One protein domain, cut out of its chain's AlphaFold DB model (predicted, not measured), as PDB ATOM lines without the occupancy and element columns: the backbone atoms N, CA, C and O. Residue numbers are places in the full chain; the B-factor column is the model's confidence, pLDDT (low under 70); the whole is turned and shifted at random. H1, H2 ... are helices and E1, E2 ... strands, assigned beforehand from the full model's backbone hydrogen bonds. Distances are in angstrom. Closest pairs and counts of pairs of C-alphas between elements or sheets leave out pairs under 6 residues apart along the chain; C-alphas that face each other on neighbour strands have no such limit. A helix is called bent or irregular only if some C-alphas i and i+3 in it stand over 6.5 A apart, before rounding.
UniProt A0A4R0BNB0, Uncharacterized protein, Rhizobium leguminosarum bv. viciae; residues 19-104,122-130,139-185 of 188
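Overview. This is residues 19 to 104, 122 to 130 and 139 to 185 of the 188 residues of an uncharacterized protein of Rhizobium leguminosarum bv. viciae (UniProt A0A4R0BNB0). A twisted wall of six strands has one face covered: H2 and H3 pack over its E7, E8 and E9 side, and the small strand pair E2 and E10 lies over E4 and E5, with bent H1 packing on E10 beyond it. The other face has no named element over it, and a second small pair, E1 and E6, lies at one end of the whole. The printed part has 142 residues, in the order E1 H1 E2 E3 E4 E5 E6 E7 E8 E9 H2 H3 E10. The large sheet runs E3 E4 E5 E9 E8 E7, all antiparallel; the class is mixed, helices and strands. The whole is compact, with a radius of gyration of the C-alphas of 14.7 A and spans of 41 by 37 by 25 A.

Along the chain. Find C-alpha 19 at (227.699, 141.885, 334.879), where E1, residues 19 to 21, begins. H1, residues 26 to 50, was assigned as one helix by its hydrogen bonds but is bent, with C-alphas 39 and 42 9.1 A apart; its arms are H1a, 26 to 39, 19.7 A, and H1b, 42 to 50, 12.2 A. Next come E2, 62 to 65; E3, 75 to 79; E4, 82 to 88, 20.4 A; E5, 94 to 100, 19.9 A; E6, 102 to 104; and E7, 123 to 127. E8, 140 to 148, measures 26.2 A and E9, 151 to 159, 26.3 A. H2, 165 to 168, and H3, 170 to 178, lead to E10, 180 to 184, which ends at C-alpha 184, (246.680, 143.975, 320.147).

Arrangement. Start at the meander E3 E4 E5, each strand the antiparallel neighbour of the one before: look for N 77 and O 84, 2.8 A, then N 85 and O 97, 2.8 A. E9 is the antiparallel neighbour of E5, with N 96 and O 156 within hydrogen-bond range at 2.8 A. The hairpin E8 and E9 has N 144 and O 155 at 2.8 A, and edge strand E7 has N 125 and O 143 of E8 at 2.8 A. H3 is on this sheet at a height of 9.1 A, over E9 and E8, slantwise at 38 degrees to E8 on the local plane. H2, on the same face at 7.4 A, is over none of the strands, but only just: 2 of its 4 C-alphas fall on E8. E2 comes closest to E5 at the C-alphas of Val 62 and Gly 99, 7.2 A, and is antiparallel to E10, with N 64 and O 181 at 3.0 A. The closest C-alphas of H1a and E10 are Ala 33 and Gln 182, 5.0 A. E5 runs on into E6 at 81 degrees, and N 20 of E1 and O 103 are 3.0 A apart. In H1a, H1b and H3 every O i to N i+4 pair is within hydrogen-bond range; H2 is too short for one.

Size, cuts and confidence. The C-alphas of Arg 38 and Asp 130 are the two farthest apart, 45.0 A. Residues 105 to 121 are not printed, a gap of 17.3 A between C-alphas 104 and 122; residues 131 to 138 are not printed either, with 10.5 A between C-alphas 130 and 139. Of the links printed whole, H1 to E2 is long. The mean pLDDT of the printed part is 85.0; it is under 70 at residues 19, 52 to 53, 67, 103 to 104 and 128 to 130.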
ATOM      1  N   GLU A  19     226.532 141.728 335.740       66.50
ATOM      2  CA  GLU A  19     227.699 141.885 334.879       66.50
ATOM      3  C   GLU A  19     227.227 142.072 333.432       66.50
ATOM      4  O   GLU A  19     226.423 141.285 332.919       66.50
ATOM      5  N   GLU A  20     227.723 143.117 332.780       76.56
ATOM      6  CA  GLU A  20     227.430 143.421 331.384       76.56
ATOM      7  C   GLU A  20     228.718 143.395 330.561       76.56
ATOM      8  O   GLU A  20     229.772 143.857 331.006       76.56
ATOM      9  N   LYS A  21     228.633 142.840 329.348       79.88
ATOM     10  CA  LYS A  21     229.725 142.923 328.382       79.88
ATOM     11  C   LYS A  21     229.685 144.301 327.726       79.88
ATOM     12  O   LYS A  21     228.679 144.660 327.129       79.88
ATOM     13  N   LEU A  22     230.780 145.038 327.839       80.88
ATOM     14  CA  LEU A  22     230.945 146.351 327.238       80.88
ATOM     15  C   LEU A  22     231.124 146.232 325.720       80.88
ATOM     16  O   LEU A  22     231.847 145.358 325.227       80.88
ATOM     17  N   ASP A  23     230.492 147.149 324.991       85.00
ATOM     18  CA  ASP A  23     230.618 147.253 323.541       85.00
ATOM     19  C   ASP A  23     231.920 147.968 323.165       85.00
ATOM     20  O   ASP A  23     232.089 149.171 323.369       85.00
ATOM     21  N   ILE A  24     232.852 147.213 322.586       86.88
ATOM     22  CA  ILE A  24     234.159 147.729 322.181       86.88
ATOM     23  C   ILE A  24     234.074 148.411 320.806       86.88
ATOM     24  O   ILE A  24     233.705 147.780 319.810       86.88
ATOM     25  N   ASP A  25     234.521 149.668 320.710       88.69
ATOM     26  CA  ASP A  25     234.715 150.366 319.430       88.69
ATOM     27  C   ASP A  25     236.016 149.901 318.757       88.69
ATOM     28  O   ASP A  25     237.063 150.558 318.779       88.69
ATOM     29  N   TRP A  26     235.940 148.733 318.123       88.19
ATOM     30  CA  TRP A  26     237.059 148.135 317.398       88.19
ATOM     31  C   TRP A  26     237.556 148.981 316.226       88.19
ATOM     32  O   TRP A  26     238.728 148.895 315.861       88.19
ATOM     33  N   ARG A  27     236.697 149.820 315.637       89.75
ATOM     34  CA  ARG A  27     237.091 150.711 314.542       89.75
ATOM     35  C   ARG A  27     238.007 151.816 315.065       89.75
ATOM     36  O   ARG A  27     239.055 152.054 314.465       89.75
ATOM     37  N   ALA A  28     237.642 152.455 316.177       87.62
ATOM     38  CA  ALA A  28     238.494 153.444 316.838       87.62
ATOM     39  C   ALA A  28     239.799 152.811 317.341       87.62
ATOM     40  O   ALA A  28     240.878 153.369 317.133       87.62
ATOM     41  N   ALA A  29     239.714 151.608 317.912       88.75
ATOM     42  CA  ALA A  29     240.876 150.858 318.372       88.75
ATOM     43  C   ALA A  29     241.854 150.552 317.211       88.75
ATOM     44  O   ALA A  29     243.054 150.807 317.296       88.75
ATOM     45  N   LYS A  30     241.356 150.077 316.061       88.62
ATOM     46  CA  LYS A  30     242.204 149.815 314.886       88.62
ATOM     47  C   LYS A  30     242.907 151.086 314.395       88.62
ATOM     48  O   LYS A  30     244.113 151.061 314.165       88.62
ATOM     49  N   ALA A  31     242.187 152.204 314.314       87.38
ATOM     50  CA  ALA A  31     242.770 153.484 313.913       87.38
ATOM     51  C   ALA A  31     243.895 153.944 314.864       87.38
ATOM     52  O   ALA A  31     244.933 154.429 314.406       87.38
ATOM     53  N   ALA A  32     243.728 153.748 316.175       85.69
ATOM     54  CA  ALA A  32     244.750 154.073 317.171       85.69
ATOM     55  C   ALA A  32     245.967 153.135 317.113       85.69
ATOM     56  O   ALA A  32     247.103 153.580 317.306       85.69
ATOM     57  N   ALA A  33     245.760 151.851 316.816       86.56
ATOM     58  CA  ALA A  33     246.849 150.905 316.588       86.56
ATOM     59  C   ALA A  33     247.669 151.276 315.339       86.56
ATOM     60  O   ALA A  33     248.899 151.263 315.385       86.56
ATOM     61  N   ASP A  34     247.007 151.684 314.252       88.00
ATOM     62  CA  ASP A  34     247.674 152.149 313.031       88.00
ATOM     63  C   ASP A  34     248.475 153.441 313.271       88.00
ATOM     64  O   ASP A  34     249.574 153.599 312.739       88.00
ATOM     65  N   GLU A  35     247.967 154.365 314.092       85.75
ATOM     66  CA  GLU A  35     248.716 155.549 314.542       85.75
ATOM     67  C   GLU A  35     249.926 155.174 315.408       85.75
ATOM     68  O   GLU A  35     251.029 155.681 315.196       85.75
ATOM     69  N   SER A  36     249.752 154.234 316.339       82.81
ATOM     70  CA  SER A  36     250.836 153.738 317.199       82.81
ATOM     71  C   SER A  36     251.957 153.109 316.364       82.81
ATOM     72  O   SER A  36     253.135 153.371 316.586       82.81
ATOM     73  N   LEU A  37     251.600 152.337 315.333       84.25
ATOM     74  CA  LEU A  37     252.561 151.779 314.382       84.25
ATOM     75  C   LEU A  37     253.248 152.852 313.530       84.25
ATOM     76  O   LEU A  37     254.419 152.692 313.197       84.25
ATOM     77  N   ARG A  38     252.554 153.933 313.159       85.31
ATOM     78  CA  ARG A  38     253.159 155.041 312.399       85.31
ATOM     79  C   ARG A  38     254.143 155.861 313.237       85.31
ATOM     80  O   ARG A  38     255.151 156.309 312.699       85.31
ATOM     81  N   SER A  39     253.860 156.032 314.525       81.12
ATOM     82  CA  SER A  39     254.662 156.834 315.459       81.12
ATOM     83  C   SER A  39     255.831 156.067 316.089       81.12
ATOM     84  O   SER A  39     256.928 156.615 316.179       81.12
ATOM     85  N   ASP A  40     255.638 154.803 316.478       76.56
ATOM     86  CA  ASP A  40     256.666 153.965 317.112       76.56
ATOM     87  C   ASP A  40     256.574 152.495 316.667       76.56
ATOM     88  O   ASP A  40     256.353 151.565 317.450       76.56
ATOM     89  N   LYS A  41     256.782 152.263 315.365       82.62
ATOM     90  CA  LYS A  41     256.785 150.907 314.800       82.62
ATOM     91  C   LYS A  41     257.725 149.957 315.545       82.62
ATOM     92  O   LYS A  41     257.372 148.810 315.801       82.62
ATOM     93  N   GLN A  42     258.935 150.417 315.860       78.88
ATOM     94  CA  GLN A  42     259.970 149.558 316.428       78.88
ATOM     95  C   GLN A  42     259.650 149.157 317.873       78.88
ATOM     96  O   GLN A  42     259.883 148.002 318.238       78.88
ATOM     97  N   GLY A  43     259.111 150.075 318.683       75.75
ATOM     98  CA  GLY A  43     258.638 149.778 320.033       75.75
ATOM     99  C   GLY A  43     257.485 148.778 320.021       75.75
ATOM    100  O   GLY A  43     257.553 147.761 320.716       75.75
ATOM    101  N   VAL A  44     256.487 148.999 319.159       80.25
ATOM    102  CA  VAL A  44     255.333 148.098 318.999       80.25
ATOM    103  C   VAL A  44     255.758 146.706 318.513       80.25
ATOM    104  O   VAL A  44     255.319 145.700 319.071       80.25
ATOM    105  N   ASP A  45     256.640 146.615 317.515       81.69
ATOM    106  CA  ASP A  45     257.121 145.329 316.994       81.69
ATOM    107  C   ASP A  45     257.947 144.570 318.045       81.69
ATOM    108  O   ASP A  45     257.754 143.367 318.235       81.69
ATOM    109  N   ARG A  46     258.836 145.263 318.775       76.44
ATOM    110  CA  ARG A  46     259.614 144.660 319.871       76.44
ATOM    111  C   ARG A  46     258.696 144.120 320.960       76.44
ATOM    112  O   ARG A  46     258.945 143.037 321.482       76.44
ATOM    113  N   PHE A  47     257.651 144.870 321.293       79.00
ATOM    114  CA  PHE A  47     256.659 144.454 322.267       79.00
ATOM    115  C   PHE A  47     255.939 143.179 321.822       79.00
ATOM    116  O   PHE A  47     255.951 142.182 322.539       79.00
ATOM    117  N   ARG A  48     255.372 143.187 320.609       80.88
ATOM    118  CA  ARG A  48     254.662 142.035 320.036       80.88
ATOM    119  C   ARG A  48     255.546 140.790 319.961       80.88
ATOM    120  O   ARG A  48     255.071 139.701 320.251       80.88
ATOM    121  N   ALA A  49     256.825 140.951 319.625       80.06
ATOM    122  CA  ALA A  49     257.779 139.844 319.558       80.06
ATOM    123  C   ALA A  49     258.153 139.260 320.932       80.06
ATOM    124  O   ALA A  49     258.522 138.092 321.018       80.06
ATOM    125  N   ALA A  50     258.094 140.063 321.998       73.25
ATOM    126  CA  ALA A  50     258.483 139.641 323.342       73.25
ATOM    127  C   ALA A  50     257.359 138.940 324.119       73.25
ATOM    128  O   ALA A  50     257.613 138.380 325.187       73.25
ATOM    129  N   LEU A  51     256.126 138.973 323.609       73.44
ATOM    130  CA  LEU A  51     254.991 138.376 324.287       73.44
ATOM    131  C   LEU A  51     254.742 136.927 323.860       73.44
ATOM    132  O   LEU A  51     254.573 136.653 322.671       73.44
ATOM    133  N   PRO A  52     254.643 135.992 324.818       61.97
ATOM    134  CA  PRO A  52     254.181 134.647 324.530       61.97
ATOM    135  C   PRO A  52     252.653 134.658 324.371       61.97
ATOM    136  O   PRO A  52     251.931 134.832 325.348       61.97
ATOM    137  N   GLY A  53     252.149 134.465 323.151       66.88
ATOM    138  CA  GLY A  53     250.721 134.235 322.905       66.88
ATOM    139  C   GLY A  53     250.137 135.014 321.729       66.88
ATOM    140  O   GLY A  53     250.797 135.843 321.107       66.88
ATOM    141  N   ASN A  54     248.874 134.720 321.422       73.38
ATOM    142  CA  ASN A  54     248.128 135.380 320.360       73.38
ATOM    143  C   ASN A  54     247.319 136.548 320.939       73.38
ATOM    144  O   ASN A  54     246.225 136.369 321.468       73.38
ATOM    145  N   LEU A  55     247.852 137.766 320.821       81.50
ATOM    146  CA  LEU A  55     247.139 138.993 321.204       81.50
ATOM    147  C   LEU A  55     245.808 139.177 320.456       81.50
ATOM    148  O   LEU A  55     244.963 139.952 320.901       81.50
ATOM    149  N   ASN A  56     245.626 138.471 319.337       77.62
ATOM    150  CA  ASN A  56     244.419 138.521 318.520       77.62
ATOM    151  C   ASN A  56     243.280 137.652 319.078       77.62
ATOM    152  O   ASN A  56     242.244 137.550 318.438       77.62
ATOM    153  N   ASP A  57     243.443 137.038 320.250       84.25
ATOM    154  CA  ASP A  57     242.354 136.319 320.926       84.25
ATOM    155  C   ASP A  57     241.819 137.096 322.143       84.25
ATOM    156  O   ASP A  57     240.884 136.655 322.809       84.25
ATOM    157  N   VAL A  58     242.396 138.266 322.446       89.81
ATOM    158  CA  VAL A  58     241.991 139.090 323.592       89.81
ATOM    159  C   VAL A  58     240.788 139.947 323.213       89.81
ATOM    160  O   VAL A  58     240.893 140.826 322.363       89.81
ATOM    161  N   GLY A  59     239.653 139.756 323.879       90.62
ATOM    162  CA  GLY A  59     238.390 140.453 323.599       90.62
ATOM    163  C   GLY A  59     238.361 141.949 323.933       90.62
ATOM    164  O   GLY A  59     237.296 142.558 323.902       90.62
ATOM    165  N   VAL A  60     239.516 142.552 324.228       91.69
ATOM    166  CA  VAL A  60     239.700 143.993 324.438       91.69
ATOM    167  C   VAL A  60     240.936 144.517 323.705       91.69
ATOM    168  O   VAL A  60     241.889 143.763 323.488       91.69
ATOM    169  N   PRO A  61     240.979 145.819 323.372       92.12
ATOM    170  CA  PRO A  61     242.195 146.469 322.907       92.12
ATOM    171  C   PRO A  61     243.284 146.396 323.981       92.12
ATOM    172  O   PRO A  61     243.105 146.873 325.105       92.12
ATOM    173  N   VAL A  62     244.424 145.801 323.634       91.75
ATOM    174  CA  VAL A  62     245.556 145.648 324.556       91.75
ATOM    175  C   VAL A  62     246.387 146.927 324.537       91.75
ATOM    176  O   VAL A  62     246.965 147.271 323.500       91.75
ATOM    177  N   LEU A  63     246.430 147.620 325.678       91.12
ATOM    178  CA  LEU A  63     247.150 148.875 325.887       91.12
ATOM    179  C   LEU A  63     248.396 148.644 326.735       91.12
ATOM    180  O   LEU A  63     248.371 147.931 327.738       91.12
ATOM    181  N   VAL A  64     249.510 149.233 326.314       88.62
ATOM    182  CA  VAL A  64     250.826 148.998 326.919       88.62
ATOM    183  C   VAL A  64     251.624 150.289 326.935       88.62
ATOM    184  O   VAL A  64     251.308 151.225 326.202       88.62
ATOM    185  N   THR A  65     252.652 150.368 327.775       87.06
ATOM    186  CA  THR A  65     253.462 151.587 327.889       87.06
ATOM    187  C   THR A  65     254.230 151.827 326.589       87.06
ATOM    188  O   THR A  65     255.004 150.963 326.169       87.06
ATOM    189  N   GLY A  66     254.016 152.984 325.952       77.06
ATOM    190  CA  GLY A  66     254.770 153.422 324.776       77.06
ATOM    191  C   GLY A  66     256.094 154.097 325.148       77.06
ATOM    192  O   GLY A  66     256.825 153.653 326.032       77.06
ATOM    193  N   THR A  67     256.404 155.232 324.517       68.44
ATOM    194  CA  THR A  67     257.640 156.010 324.754       68.44
ATOM    195  C   THR A  67     257.642 156.841 326.049       68.44
ATOM    196  O   THR A  67     258.509 157.706 326.226       68.44
ATOM    197  N   GLY A  68     256.678 156.596 326.939       71.69
ATOM    198  CA  GLY A  68     256.412 157.351 328.162       71.69
ATOM    199  C   GLY A  68     257.404 157.111 329.312       71.69
ATOM    200  O   GLY A  68     258.545 156.688 329.079       71.69
ATOM    201  N   PRO A  69     256.992 157.400 330.564       74.31
ATOM    202  CA  PRO A  69     257.866 157.322 331.739       74.31
ATOM    203  C   PRO A  69     258.262 155.885 332.109       74.31
ATOM    204  O   PRO A  69     259.250 155.681 332.810       74.31
ATOM    205  N   VAL A  70     257.525 154.885 331.620       80.81
ATOM    206  CA  VAL A  70     257.828 153.465 331.813       80.81
ATOM    207  C   VAL A  70     258.272 152.864 330.486       80.81
ATOM    208  O   VAL A  70     257.537 152.890 329.505       80.81
ATOM    209  N   ARG A  71     259.496 152.326 330.463       73.69
ATOM    210  CA  ARG A  71     260.135 151.736 329.277       73.69
ATOM    211  C   ARG A  71     260.650 150.338 329.590       73.69
ATOM    212  O   ARG A  71     261.852 150.079 329.557       73.69
ATOM    213  N   ALA A  72     259.733 149.450 329.940       76.06
ATOM    214  CA  ALA A  72     260.031 148.054 330.222       76.06
ATOM    215  C   ALA A  72     259.117 147.147 329.396       76.06
ATOM    216  O   ALA A  72     257.997 147.518 329.055       76.06
ATOM    217  N   THR A  73     259.590 145.947 329.078       79.50
ATOM    218  CA  THR A  73     258.728 144.902 328.521       79.50
ATOM    219  C   THR A  73     257.913 144.296 329.663       79.50
ATOM    220  O   THR A  73     258.516 143.841 330.641       79.50
ATOM    221  N   PRO A  74     256.575 144.270 329.582       86.56
ATOM    222  CA  PRO A  74     255.770 143.689 330.633       86.56
ATOM    223  C   PRO A  74     255.748 142.173 330.548       86.56
ATOM    224  O   PRO A  74     255.985 141.561 329.506       86.56
ATOM    225  N   ARG A  75     255.316 141.574 331.649       88.62
ATOM    226  CA  ARG A  75     254.749 140.229 331.647       88.62
ATOM    227  C   ARG A  75     253.257 140.360 331.370       88.62
ATOM    228  O   ARG A  75     252.544 140.928 332.193       88.62
ATOM    229  N   LEU A  76     252.799 139.871 330.220       88.44
ATOM    230  CA  LEU A  76     251.380 139.871 329.868       88.44
ATOM    231  C   LEU A  76     250.725 138.545 330.259       88.44
ATOM    232  O   LEU A  76     251.291 137.475 330.038       88.44
ATOM    233  N   GLN A  77     249.518 138.635 330.799       89.38
ATOM    234  CA  GLN A  77     248.576 137.534 330.954       89.38
ATOM    235  C   GLN A  77     247.249 137.934 330.314       89.38
ATOM    236  O   GLN A  77     246.840 139.092 330.396       89.38
ATOM    237  N   THR A  78     246.579 136.984 329.671       89.31
ATOM    238  CA  THR A  78     245.329 137.218 328.938       89.31
ATOM    239  C   THR A  78     244.304 136.159 329.299       89.31
ATOM    240  O   THR A  78     244.653 134.984 329.421       89.31
ATOM    241  N   GLN A  79     243.037 136.546 329.410       88.62
ATOM    242  CA  GLN A  79     241.937 135.628 329.674       88.62
ATOM    243  C   GLN A  79     240.656 136.128 328.997       88.62
ATOM    244  O   GLN A  79     239.966 136.992 329.531       88.62
ATOM    245  N   GLY A  80     240.330 135.571 327.826       89.00
ATOM    246  CA  GLY A  80     239.114 135.908 327.079       89.00
ATOM    247  C   GLY A  80     238.991 137.412 326.823       89.00
ATOM    248  O   GLY A  80     239.782 137.984 326.083       89.00
ATOM    249  N   ASP A  81     238.026 138.051 327.482       90.50
ATOM    250  CA  ASP A  81     237.714 139.481 327.368       90.50
ATOM    251  C   ASP A  81     238.524 140.373 328.340       90.50
ATOM    252  O   ASP A  81     238.078 141.458 328.722       90.50
ATOM    253  N   SER A  82     239.689 139.920 328.817       91.75
ATOM    254  CA  SER A  82     240.526 140.684 329.753       91.75
ATOM    255  C   SER A  82     242.020 140.391 329.611       91.75
ATOM    256  O   SER A  82     242.427 139.327 329.134       91.75
ATOM    257  N   TYR A  83     242.859 141.323 330.062       93.19
ATOM    258  CA  TYR A  83     244.306 141.124 330.180       93.19
ATOM    259  C   TYR A  83     244.892 141.876 331.377       93.19
ATOM    260  O   TYR A  83     244.290 142.819 331.892       93.19
ATOM    261  N   ALA A  84     246.100 141.479 331.770       93.19
ATOM    262  CA  ALA A  84     246.939 142.183 332.727       93.19
ATOM    263  C   ALA A  84     248.390 142.227 332.225       93.19
ATOM    264  O   ALA A  84     248.973 141.191 331.905       93.19
ATOM    265  N   ALA A  85     248.982 143.418 332.160       92.00
ATOM    266  CA  ALA A  85     250.379 143.652 331.806       92.00
ATOM    267  C   ALA A  85     251.142 144.189 333.023       92.00
ATOM    268  O   ALA A  85     250.813 145.256 333.533       92.00
ATOM    269  N   LEU A  86     252.163 143.463 333.480       92.38
ATOM    270  CA  LEU A  86     252.938 143.786 334.680       92.38
ATOM    271  C   LEU A  86     254.345 144.284 334.334       92.38
ATOM    272  O   LEU A  86     255.112 143.564 333.694       92.38
ATOM    273  N   TYR A  87     254.708 145.463 334.828       91.62
ATOM    274  CA  TYR A  87     255.989 146.128 334.619       91.62
ATOM    275  C   TYR A  87     256.728 146.262 335.955       91.62
ATOM    276  O   TYR A  87     256.309 147.054 336.804       91.62
ATOM    277  N   PRO A  88     257.834 145.530 336.164       89.94
ATOM    278  CA  PRO A  88     258.722 145.825 337.279       89.94
ATOM    279  C   PRO A  88     259.408 147.173 337.030       89.94
ATOM    280  O   PRO A  88     259.933 147.418 335.940       89.94
ATOM    281  N   LEU A  89     259.404 148.039 338.038       88.25
ATOM    282  CA  LEU A  89     260.074 149.335 338.024       88.25
ATOM    283  C   LEU A  89     261.276 149.320 338.981       88.25
ATOM    284  O   LEU A  89     261.520 148.365 339.721       88.25
ATOM    285  N   ASP A  90     262.057 150.394 338.960       87.62
ATOM    286  CA  ASP A  90     263.116 150.621 339.939       87.62
ATOM    287  C   ASP A  90     262.550 150.805 341.357       87.62
ATOM    288  O   ASP A  90     261.375 151.131 341.555       87.62
ATOM    289  N   ARG A  91     263.421 150.623 342.359       86.38
ATOM    290  CA  ARG A  91     263.088 150.769 343.790       86.38
ATOM    291  C   ARG A  91     261.950 149.849 344.254       86.38
ATOM    292  O   ARG A  91     261.183 150.203 345.140       86.38
ATOM    293  N   ASN A  92     261.872 148.650 343.669       86.75
ATOM    294  CA  ASN A  92     260.847 147.639 343.957       86.75
ATOM    295  C   ASN A  92     259.407 148.140 343.757       86.75
ATOM    296  O   ASN A  92     258.480 147.582 344.340       86.75
ATOM    297  N   ALA A  93     259.212 149.175 342.938       89.44
ATOM    298  CA  ALA A  93     257.884 149.567 342.504       89.44
ATOM    299  C   ALA A  93     257.414 148.670 341.354       89.44
ATOM    300  O   ALA A  93     258.213 148.101 340.605       89.44
ATOM    301  N   THR A  94     256.105 148.542 341.203       92.50
ATOM    302  CA  THR A  94     255.483 147.762 340.136       92.50
ATOM    303  C   THR A  94     254.330 148.555 339.549       92.50
ATOM    304  O   THR A  94     253.544 149.137 340.286       92.50
ATOM    305  N   LEU A  95     254.226 148.567 338.223       93.69
ATOM    306  CA  LEU A  95     253.058 149.070 337.506       93.69
ATOM    307  C   LEU A  95     252.325 147.879 336.889       93.69
ATOM    308  O   LEU A  95     252.942 147.068 336.202       93.69
ATOM    309  N   SER A  96     251.017 147.787 337.083       94.12
ATOM    310  CA  SER A  96     250.158 146.879 336.333       94.12
ATOM    311  C   SER A  96     249.148 147.666 335.505       94.12
ATOM    312  O   SER A  96     248.684 148.732 335.902       94.12
ATOM    313  N   ILE A  97     248.843 147.149 334.320       94.31
ATOM    314  CA  ILE A  97     247.814 147.675 333.426       94.31
ATOM    315  C   ILE A  97     246.834 146.547 333.184       94.31
ATOM    316  O   ILE A  97     247.206 145.518 332.621       94.31
ATOM    317  N   MET A  98     245.599 146.735 333.617       94.69
ATOM    318  CA  MET A  98     244.529 145.760 333.468       94.69
ATOM    319  C   MET A  98     243.473 146.339 332.543       94.69
ATOM    320  O   MET A  98     243.141 147.516 332.656       94.69
ATOM    321  N   GLY A  99     242.961 145.531 331.619       93.44
ATOM    322  CA  GLY A  99     241.872 145.921 330.728       93.44
ATOM    323  C   GLY A  99     240.797 144.850 330.678       93.44
ATOM    324  O   GLY A  99     241.120 143.659 330.676       93.44
ATOM    325  N   THR A 100     239.532 145.263 330.627       92.31
ATOM    326  CA  THR A 100     238.378 144.358 330.604       92.31
ATOM    327  C   THR A 100     237.209 144.919 329.793       92.31
ATOM    328  O   THR A 100     236.946 146.121 329.807       92.31
ATOM    329  N   ALA A 101     236.493 144.038 329.088       89.50
ATOM    330  CA  ALA A 101     235.212 144.355 328.451       89.50
ATOM    331  C   ALA A 101     234.032 144.050 329.387       89.50
ATOM    332  O   ALA A 101     232.954 143.704 328.914       89.50
ATOM    333  N   ARG A 102     234.226 144.087 330.708       83.19
ATOM    334  CA  ARG A 102     233.174 143.819 331.697       83.19
ATOM    335  C   ARG A 102     232.867 145.083 332.483       83.19
ATOM    336  O   ARG A 102     233.774 145.703 333.032       83.19
ATOM    337  N   GLY A 103     231.590 145.433 332.535       68.62
ATOM    338  CA  GLY A 103     231.040 146.496 333.365       68.62
ATOM    339  C   GLY A 103     230.044 145.946 334.381       68.62
ATOM    340  O   GLY A 103     229.639 144.782 334.327       68.62
ATOM    341  N   VAL A 104     229.642 146.805 335.312       57.56
ATOM    342  CA  VAL A 104     228.610 146.506 336.304       57.56
ATOM    343  C   VAL A 104     227.416 147.411 336.029       57.56
ATOM    344  O   VAL A 104     227.534 148.630 336.137       57.56
ATOM    345  N   GLY A 122     240.101 160.290 333.860       77.50
ATOM    346  CA  GLY A 122     240.300 159.109 334.698       77.50
ATOM    347  C   GLY A 122     240.382 159.436 336.193       77.50
ATOM    348  O   GLY A 122     240.734 160.549 336.589       77.50
ATOM    349  N   GLN A 123     240.029 158.458 337.021       84.88
ATOM    350  CA  GLN A 123     239.915 158.612 338.469       84.88
ATOM    351  C   GLN A 123     241.139 158.034 339.166       84.88
ATOM    352  O   GLN A 123     241.403 156.838 339.041       84.88
ATOM    353  N   PHE A 124     241.853 158.875 339.916       87.31
ATOM    354  CA  PHE A 124     242.946 158.460 340.788       87.31
ATOM    355  C   PHE A 124     242.435 158.157 342.197       87.31
ATOM    356  O   PHE A 124     241.753 158.980 342.807       87.31
ATOM    357  N   ALA A 125     242.797 156.993 342.721       87.25
ATOM    358  CA  ALA A 125     242.458 156.551 344.062       87.25
ATOM    359  C   ALA A 125     243.719 155.995 344.739       87.25
ATOM    360  O   ALA A 125     244.151 154.895 344.389       87.25
ATOM    361  N   PRO A 126     244.334 156.719 345.693       84.62
ATOM    362  CA  PRO A 126     245.317 156.100 346.568       84.62
ATOM    363  C   PRO A 126     244.623 154.988 347.360       84.62
ATOM    364  O   PRO A 126     243.531 155.179 347.898       84.62
ATOM    365  N   LEU A 127     245.242 153.817 347.389       81.50
ATOM    366  CA  LEU A 127     244.802 152.686 348.182       81.50
ATOM    367  C   LEU A 127     245.640 152.702 349.456       81.50
ATOM    368  O   LEU A 127     246.830 152.374 349.447       81.50
ATOM    369  N   ASP A 128     245.025 153.140 350.546       66.69
ATOM    370  CA  ASP A 128     245.601 152.913 351.858       66.69
ATOM    371  C   ASP A 128     245.346 151.452 352.222       66.69
ATOM    372  O   ASP A 128     244.213 151.026 352.439       66.69
ATOM    373  N   ASP A 129     246.423 150.671 352.254       59.38
ATOM    374  CA  ASP A 129     246.440 149.415 352.992       59.38
ATOM    375  C   ASP A 129     246.491 149.817 354.474       59.38
ATOM    376  O   ASP A 129     247.562 149.908 355.085       59.38
ATOM    377  N   ASP A 130     245.334 150.210 355.019       53.06
ATOM    378  CA  ASP A 130     245.132 150.312 356.459       53.06
ATOM    379  C   ASP A 130     245.374 148.906 356.992       53.06
ATOM    380  O   ASP A 130     244.506 148.035 356.946       53.06
ATOM    381  N   ALA A 139     254.362 149.971 352.260       74.62
ATOM    382  CA  ALA A 139     253.997 149.976 350.860       74.62
ATOM    383  C   ALA A 139     252.804 150.912 350.633       74.62
ATOM    384  O   ALA A 139     251.900 151.006 351.461       74.62
ATOM    385  N   LYS A 140     252.815 151.609 349.502       86.50
ATOM    386  CA  LYS A 140     251.696 152.424 349.035       86.50
ATOM    387  C   LYS A 140     251.231 151.906 347.695       86.50
ATOM    388  O   LYS A 140     252.056 151.555 346.855       86.50
ATOM    389  N   GLU A 141     249.923 151.882 347.496       89.56
ATOM    390  CA  GLU A 141     249.332 151.541 346.214       89.56
ATOM    391  C   GLU A 141     248.408 152.664 345.757       89.56
ATOM    392  O   GLU A 141     247.879 153.427 346.562       89.56
ATOM    393  N   ALA A 142     248.233 152.795 344.450       91.19
ATOM    394  CA  ALA A 142     247.250 153.697 343.885       91.19
ATOM    395  C   ALA A 142     246.705 153.136 342.579       91.19
ATOM    396  O   ALA A 142     247.457 152.600 341.758       91.19
ATOM    397  N   ASP A 143     245.405 153.319 342.386       92.50
ATOM    398  CA  ASP A 143     244.708 152.981 341.158       92.50
ATOM    399  C   ASP A 143     244.399 154.234 340.344       92.50
ATOM    400  O   ASP A 143     244.032 155.279 340.877       92.50
ATOM    401  N   PHE A 144     244.510 154.112 339.026       90.88
ATOM    402  CA  PHE A 144     243.988 155.074 338.068       90.88
ATOM    403  C   PHE A 144     243.096 154.353 337.067       90.88
ATOM    404  O   PHE A 144     243.582 153.564 336.251       90.88
ATOM    405  N   SER A 145     241.791 154.604 337.141       91.19
ATOM    406  CA  SER A 145     240.791 153.926 336.312       91.19
ATOM    407  C   SER A 145     240.219 154.854 335.244       91.19
ATOM    408  O   SER A 145     239.900 156.009 335.524       91.19
ATOM    409  N   PHE A 146     240.091 154.354 334.017       90.00
ATOM    410  CA  PHE A 146     239.612 155.106 332.852       90.00
ATOM    411  C   PHE A 146     238.975 154.163 331.821       90.00
ATOM    412  O   PHE A 146     239.149 152.944 331.899       90.00
ATOM    413  N   THR A 147     238.262 154.698 330.830       87.56
ATOM    414  CA  THR A 147     237.879 153.938 329.630       87.56
ATOM    415  C   THR A 147     238.666 154.347 328.408       87.56
ATOM    416  O   THR A 147     239.147 155.470 328.270       87.56
ATOM    417  N   LYS A 148     238.758 153.406 327.470       87.81
ATOM    418  CA  LYS A 148     239.169 153.693 326.101       87.81
ATOM    419  C   LYS A 148     238.525 152.694 325.153       87.81
ATOM    420  O   LYS A 148     238.467 151.505 325.447       87.81
ATOM    421  N   PHE A 149     238.039 153.160 324.006       88.75
ATOM    422  CA  PHE A 149     237.420 152.296 322.987       88.75
ATOM    423  C   PHE A 149     236.266 151.420 323.516       88.75
ATOM    424  O   PHE A 149     236.061 150.319 323.014       88.75
ATOM    425  N   GLY A 150     235.547 151.865 324.549       86.06
ATOM    426  CA  GLY A 150     234.484 151.084 325.191       86.06
ATOM    427  C   GLY A 150     234.960 150.002 326.170       86.06
ATOM    428  O   GLY A 150     234.128 149.355 326.788       86.06
ATOM    429  N   ALA A 151     236.270 149.804 326.367       89.25
ATOM    430  CA  ALA A 151     236.807 148.939 327.421       89.25
ATOM    431  C   ALA A 151     237.161 149.750 328.676       89.25
ATOM    432  O   ALA A 151     237.575 150.909 328.578       89.25
ATOM    433  N   ALA A 152     237.051 149.113 329.841       90.75
ATOM    434  CA  ALA A 152     237.517 149.656 331.111       90.75
ATOM    435  C   ALA A 152     238.977 149.263 331.354       90.75
ATOM    436  O   ALA A 152     239.374 148.122 331.094       90.75
ATOM    437  N   TYR A 153     239.765 150.198 331.882       92.12
ATOM    438  CA  TYR A 153     241.166 149.997 332.220       92.12
ATOM    439  C   TYR A 153     241.471 150.505 333.621       92.12
ATOM    440  O   TYR A 153     240.970 151.548 334.039       92.12
ATOM    441  N   THR A 154     242.368 149.802 334.303       93.81
ATOM    442  CA  THR A 154     242.927 150.223 335.587       93.81
ATOM    443  C   THR A 154     244.441 150.121 335.520       93.81
ATOM    444  O   THR A 154     244.996 149.066 335.196       93.81
ATOM    445  N   LEU A 155     245.114 151.225 335.831       93.69
ATOM    446  CA  LEU A 155     246.533 151.238 336.160       93.69
ATOM    447  C   LEU A 155     246.653 151.089 337.662       93.69
ATOM    448  O   LEU A 155     246.118 151.929 338.376       93.69
ATOM    449  N   ARG A 156     247.378 150.081 338.132       94.25
ATOM    450  CA  ARG A 156     247.776 150.012 339.536       94.25
ATOM    451  C   ARG A 156     249.259 150.260 339.643       94.25
ATOM    452  O   ARG A 156     250.044 149.584 338.977       94.25
ATOM    453  N   ILE A 157     249.647 151.196 340.490       92.81
ATOM    454  CA  ILE A 157     251.034 151.348 340.900       92.81
ATOM    455  C   ILE A 157     251.183 150.938 342.358       92.81
ATOM    456  O   ILE A 157     250.435 151.406 343.206       92.81
ATOM    457  N   SER A 158     252.151 150.068 342.628       91.69
ATOM    458  CA  SER A 158     252.535 149.643 343.972       91.69
ATOM    459  C   SER A 158     253.979 150.067 344.220       91.69
ATOM    460  O   SER A 158     254.864 149.753 343.421       91.69
ATOM    461  N   CYS A 159     254.238 150.768 345.318       90.62
ATOM    462  CA  CYS A 159     255.550 151.270 345.711       90.62
ATOM    463  C   CYS A 159     255.939 150.671 347.061       90.62
ATOM    464  O   CYS A 159     255.166 150.733 348.009       90.62
ATOM    465  N   ALA A 160     257.150 150.123 347.165       87.88
ATOM    466  CA  ALA A 160     257.666 149.598 348.432       87.88
ATOM    467  C   ALA A 160     258.108 150.704 349.415       87.88
ATOM    468  O   ALA A 160     258.210 150.456 350.614       87.88
ATOM    469  N   ASP A 161     258.413 151.898 348.901       84.94
ATOM    470  CA  ASP A 161     258.751 153.090 349.683       84.94
ATOM    471  C   ASP A 161     257.515 153.989 349.813       84.94
ATOM    472  O   ASP A 161     256.953 154.429 348.808       84.94
ATOM    473  N   ALA A 162     257.131 154.296 351.054       81.06
ATOM    474  CA  ALA A 162     255.985 155.142 351.378       81.06
ATOM    475  C   ALA A 162     256.105 156.576 350.838       81.06
ATOM    476  O   ALA A 162     255.096 157.263 350.700       81.06
ATOM    477  N   ASN A 163     257.325 157.038 350.544       85.25
ATOM    478  CA  ASN A 163     257.583 158.381 350.021       85.25
ATOM    479  C   ASN A 163     257.761 158.406 348.498       85.25
ATOM    480  O   ASN A 163     258.126 159.444 347.938       85.25
ATOM    481  N   ASP A 164     257.551 157.282 347.809       87.44
ATOM    482  CA  ASP A 164     257.648 157.250 346.357       87.44
ATOM    483  C   ASP A 164     256.496 158.041 345.728       87.44
ATOM    484  O   ASP A 164     255.342 157.607 345.697       87.44
ATOM    485  N   GLU A 165     256.823 159.217 345.190       87.44
ATOM    486  CA  GLU A 165     255.842 160.144 344.627       87.44
ATOM    487  C   GLU A 165     254.993 159.538 343.503       87.44
ATOM    488  O   GLU A 165     253.898 160.036 343.241       87.44
ATOM    489  N   ARG A 166     255.454 158.458 342.856       87.75
ATOM    490  CA  ARG A 166     254.690 157.762 341.813       87.75
ATOM    491  C   ARG A 166     253.372 157.184 342.334       87.75
ATOM    492  O   ARG A 166     252.413 157.140 341.571       87.75
ATOM    493  N   CYS A 167     253.325 156.780 343.605       84.94
ATOM    494  CA  CYS A 167     252.114 156.289 344.270       84.94
ATOM    495  C   CYS A 167     251.308 157.398 344.964       84.94
ATOM    496  O   CYS A 167     250.193 157.159 345.411       84.94
ATOM    497  N   LEU A 168     251.859 158.612 345.062       84.75
ATOM    498  CA  LEU A 168     251.234 159.730 345.778       84.75
ATOM    499  C   LEU A 168     250.626 160.777 344.840       84.75
ATOM    500  O   LEU A 168     249.804 161.582 345.271       84.75
ATOM    501  N   LYS A 169     251.056 160.809 343.572       85.88
ATOM    502  CA  LYS A 169     250.677 161.845 342.607       85.88
ATOM    503  C   LYS A 169     249.911 161.264 341.429       85.88
ATOM    504  O   LYS A 169     250.434 160.451 340.668       85.88
ATOM    505  N   GLU A 170     248.721 161.809 341.208       88.69
ATOM    506  CA  GLU A 170     247.881 161.508 340.048       88.69
ATOM    507  C   GLU A 170     248.590 161.779 338.710       88.69
ATOM    508  O   GLU A 170     248.455 160.993 337.772       88.69
ATOM    509  N   ASP A 171     249.397 162.842 338.628       89.38
ATOM    510  CA  ASP A 171     250.096 163.238 337.398       89.38
ATOM    511  C   ASP A 171     250.959 162.114 336.818       89.38
ATOM    512  O   ASP A 171     251.046 161.958 335.596       89.38
ATOM    513  N   PHE A 172     251.577 161.294 337.677       89.62
ATOM    514  CA  PHE A 172     252.352 160.152 337.211       89.62
ATOM    515  C   PHE A 172     251.444 159.136 336.512       89.62
ATOM    516  O   PHE A 172     251.700 158.784 335.358       89.62
ATOM    517  N   ALA A 173     250.356 158.715 337.160       89.19
ATOM    518  CA  ALA A 173     249.421 157.747 336.592       89.19
ATOM    519  C   ALA A 173     248.762 158.268 335.302       89.19
ATOM    520  O   ALA A 173     248.694 157.549 334.305       89.19
ATOM    521  N   ARG A 174     248.391 159.552 335.269       89.25
ATOM    522  CA  ARG A 174     247.859 160.234 334.081       89.25
ATOM    523  C   ARG A 174     248.875 160.304 332.936       89.25
ATOM    524  O   ARG A 174     248.526 160.100 331.771       89.25
ATOM    525  N   SER A 175     250.150 160.550 333.244       89.62
ATOM    526  CA  SER A 175     251.221 160.534 332.239       89.62
ATOM    527  C   SER A 175     251.459 159.131 331.671       89.62
ATOM    528  O   SER A 175     251.697 158.981 330.474       89.62
ATOM    529  N   VAL A 176     251.324 158.087 332.498       90.75
ATOM    530  CA  VAL A 176     251.365 156.695 332.036       90.75
ATOM    531  C   VAL A 176     250.171 156.426 331.124       90.75
ATOM    532  O   VAL A 176     250.394 156.006 329.990       90.75
ATOM    533  N   ALA A 177     248.946 156.734 331.566       90.50
ATOM    534  CA  ALA A 177     247.703 156.509 330.821       90.50
ATOM    535  C   ALA A 177     247.702 157.187 329.439       90.50
ATOM    536  O   ALA A 177     247.365 156.558 328.435       90.50
ATOM    537  N   SER A 178     248.140 158.445 329.368       88.56
ATOM    538  CA  SER A 178     248.219 159.195 328.104       88.56
ATOM    539  C   SER A 178     249.322 158.690 327.166       88.56
ATOM    540  O   SER A 178     249.226 158.862 325.954       88.56
ATOM    541  N   SER A 179     250.347 158.017 327.700       88.06
ATOM    542  CA  SER A 179     251.438 157.421 326.915       88.06
ATOM    543  C   SER A 179     251.161 155.998 326.418       88.06
ATOM    544  O   SER A 179     252.033 155.387 325.786       88.06
ATOM    545  N   LEU A 180     249.989 155.435 326.735       89.19
ATOM    546  CA  LEU A 180     249.657 154.073 326.344       89.19
ATOM    547  C   LEU A 180     249.418 153.967 324.843       89.19
ATOM    548  O   LEU A 180     248.677 154.749 324.247       89.19
ATOM    549  N   VAL A 181     249.998 152.927 324.260       88.06
ATOM    550  CA  VAL A 181     249.841 152.572 322.851       88.06
ATOM    551  C   VAL A 181     249.080 151.262 322.729       88.06
ATOM    552  O   VAL A 181     249.187 150.380 323.586       88.06
ATOM    553  N   GLN A 182     248.310 151.125 321.653       88.75
ATOM    554  CA  GLN A 182     247.572 149.898 321.388       88.75
ATOM    555  C   GLN A 182     248.411 148.934 320.553       88.75
ATOM    556  O   GLN A 182     248.894 149.280 319.476       88.75
ATOM    557  N   VAL A 183     248.528 147.693 321.020       86.44
ATOM    558  CA  VAL A 183     249.406 146.678 320.412       86.44
ATOM    559  C   VAL A 183     248.694 145.388 320.016       86.44
ATOM    560  O   VAL A 183     249.304 144.557 319.344       86.44
ATOM    561  N   GLY A 184     247.425 145.213 320.391       86.12
ATOM    562  CA  GLY A 184     246.680 143.975 320.147       86.12
ATOM    563  C   GLY A 184     245.174 144.080 320.400       86.12
ATOM    564  O   GLY A 184     244.656 145.163 320.699       86.12
ATOM    565  N   GLY A 185     244.498 142.934 320.299       84.62
ATOM    566  CA  GLY A 185     243.062 142.744 320.515       84.62
ATOM    567  C   GLY A 185     242.404 141.935 319.389       84.62
ATOM    568  O   GLY A 185     242.918 141.886 318.272       84.62
TER     569      GLY A 185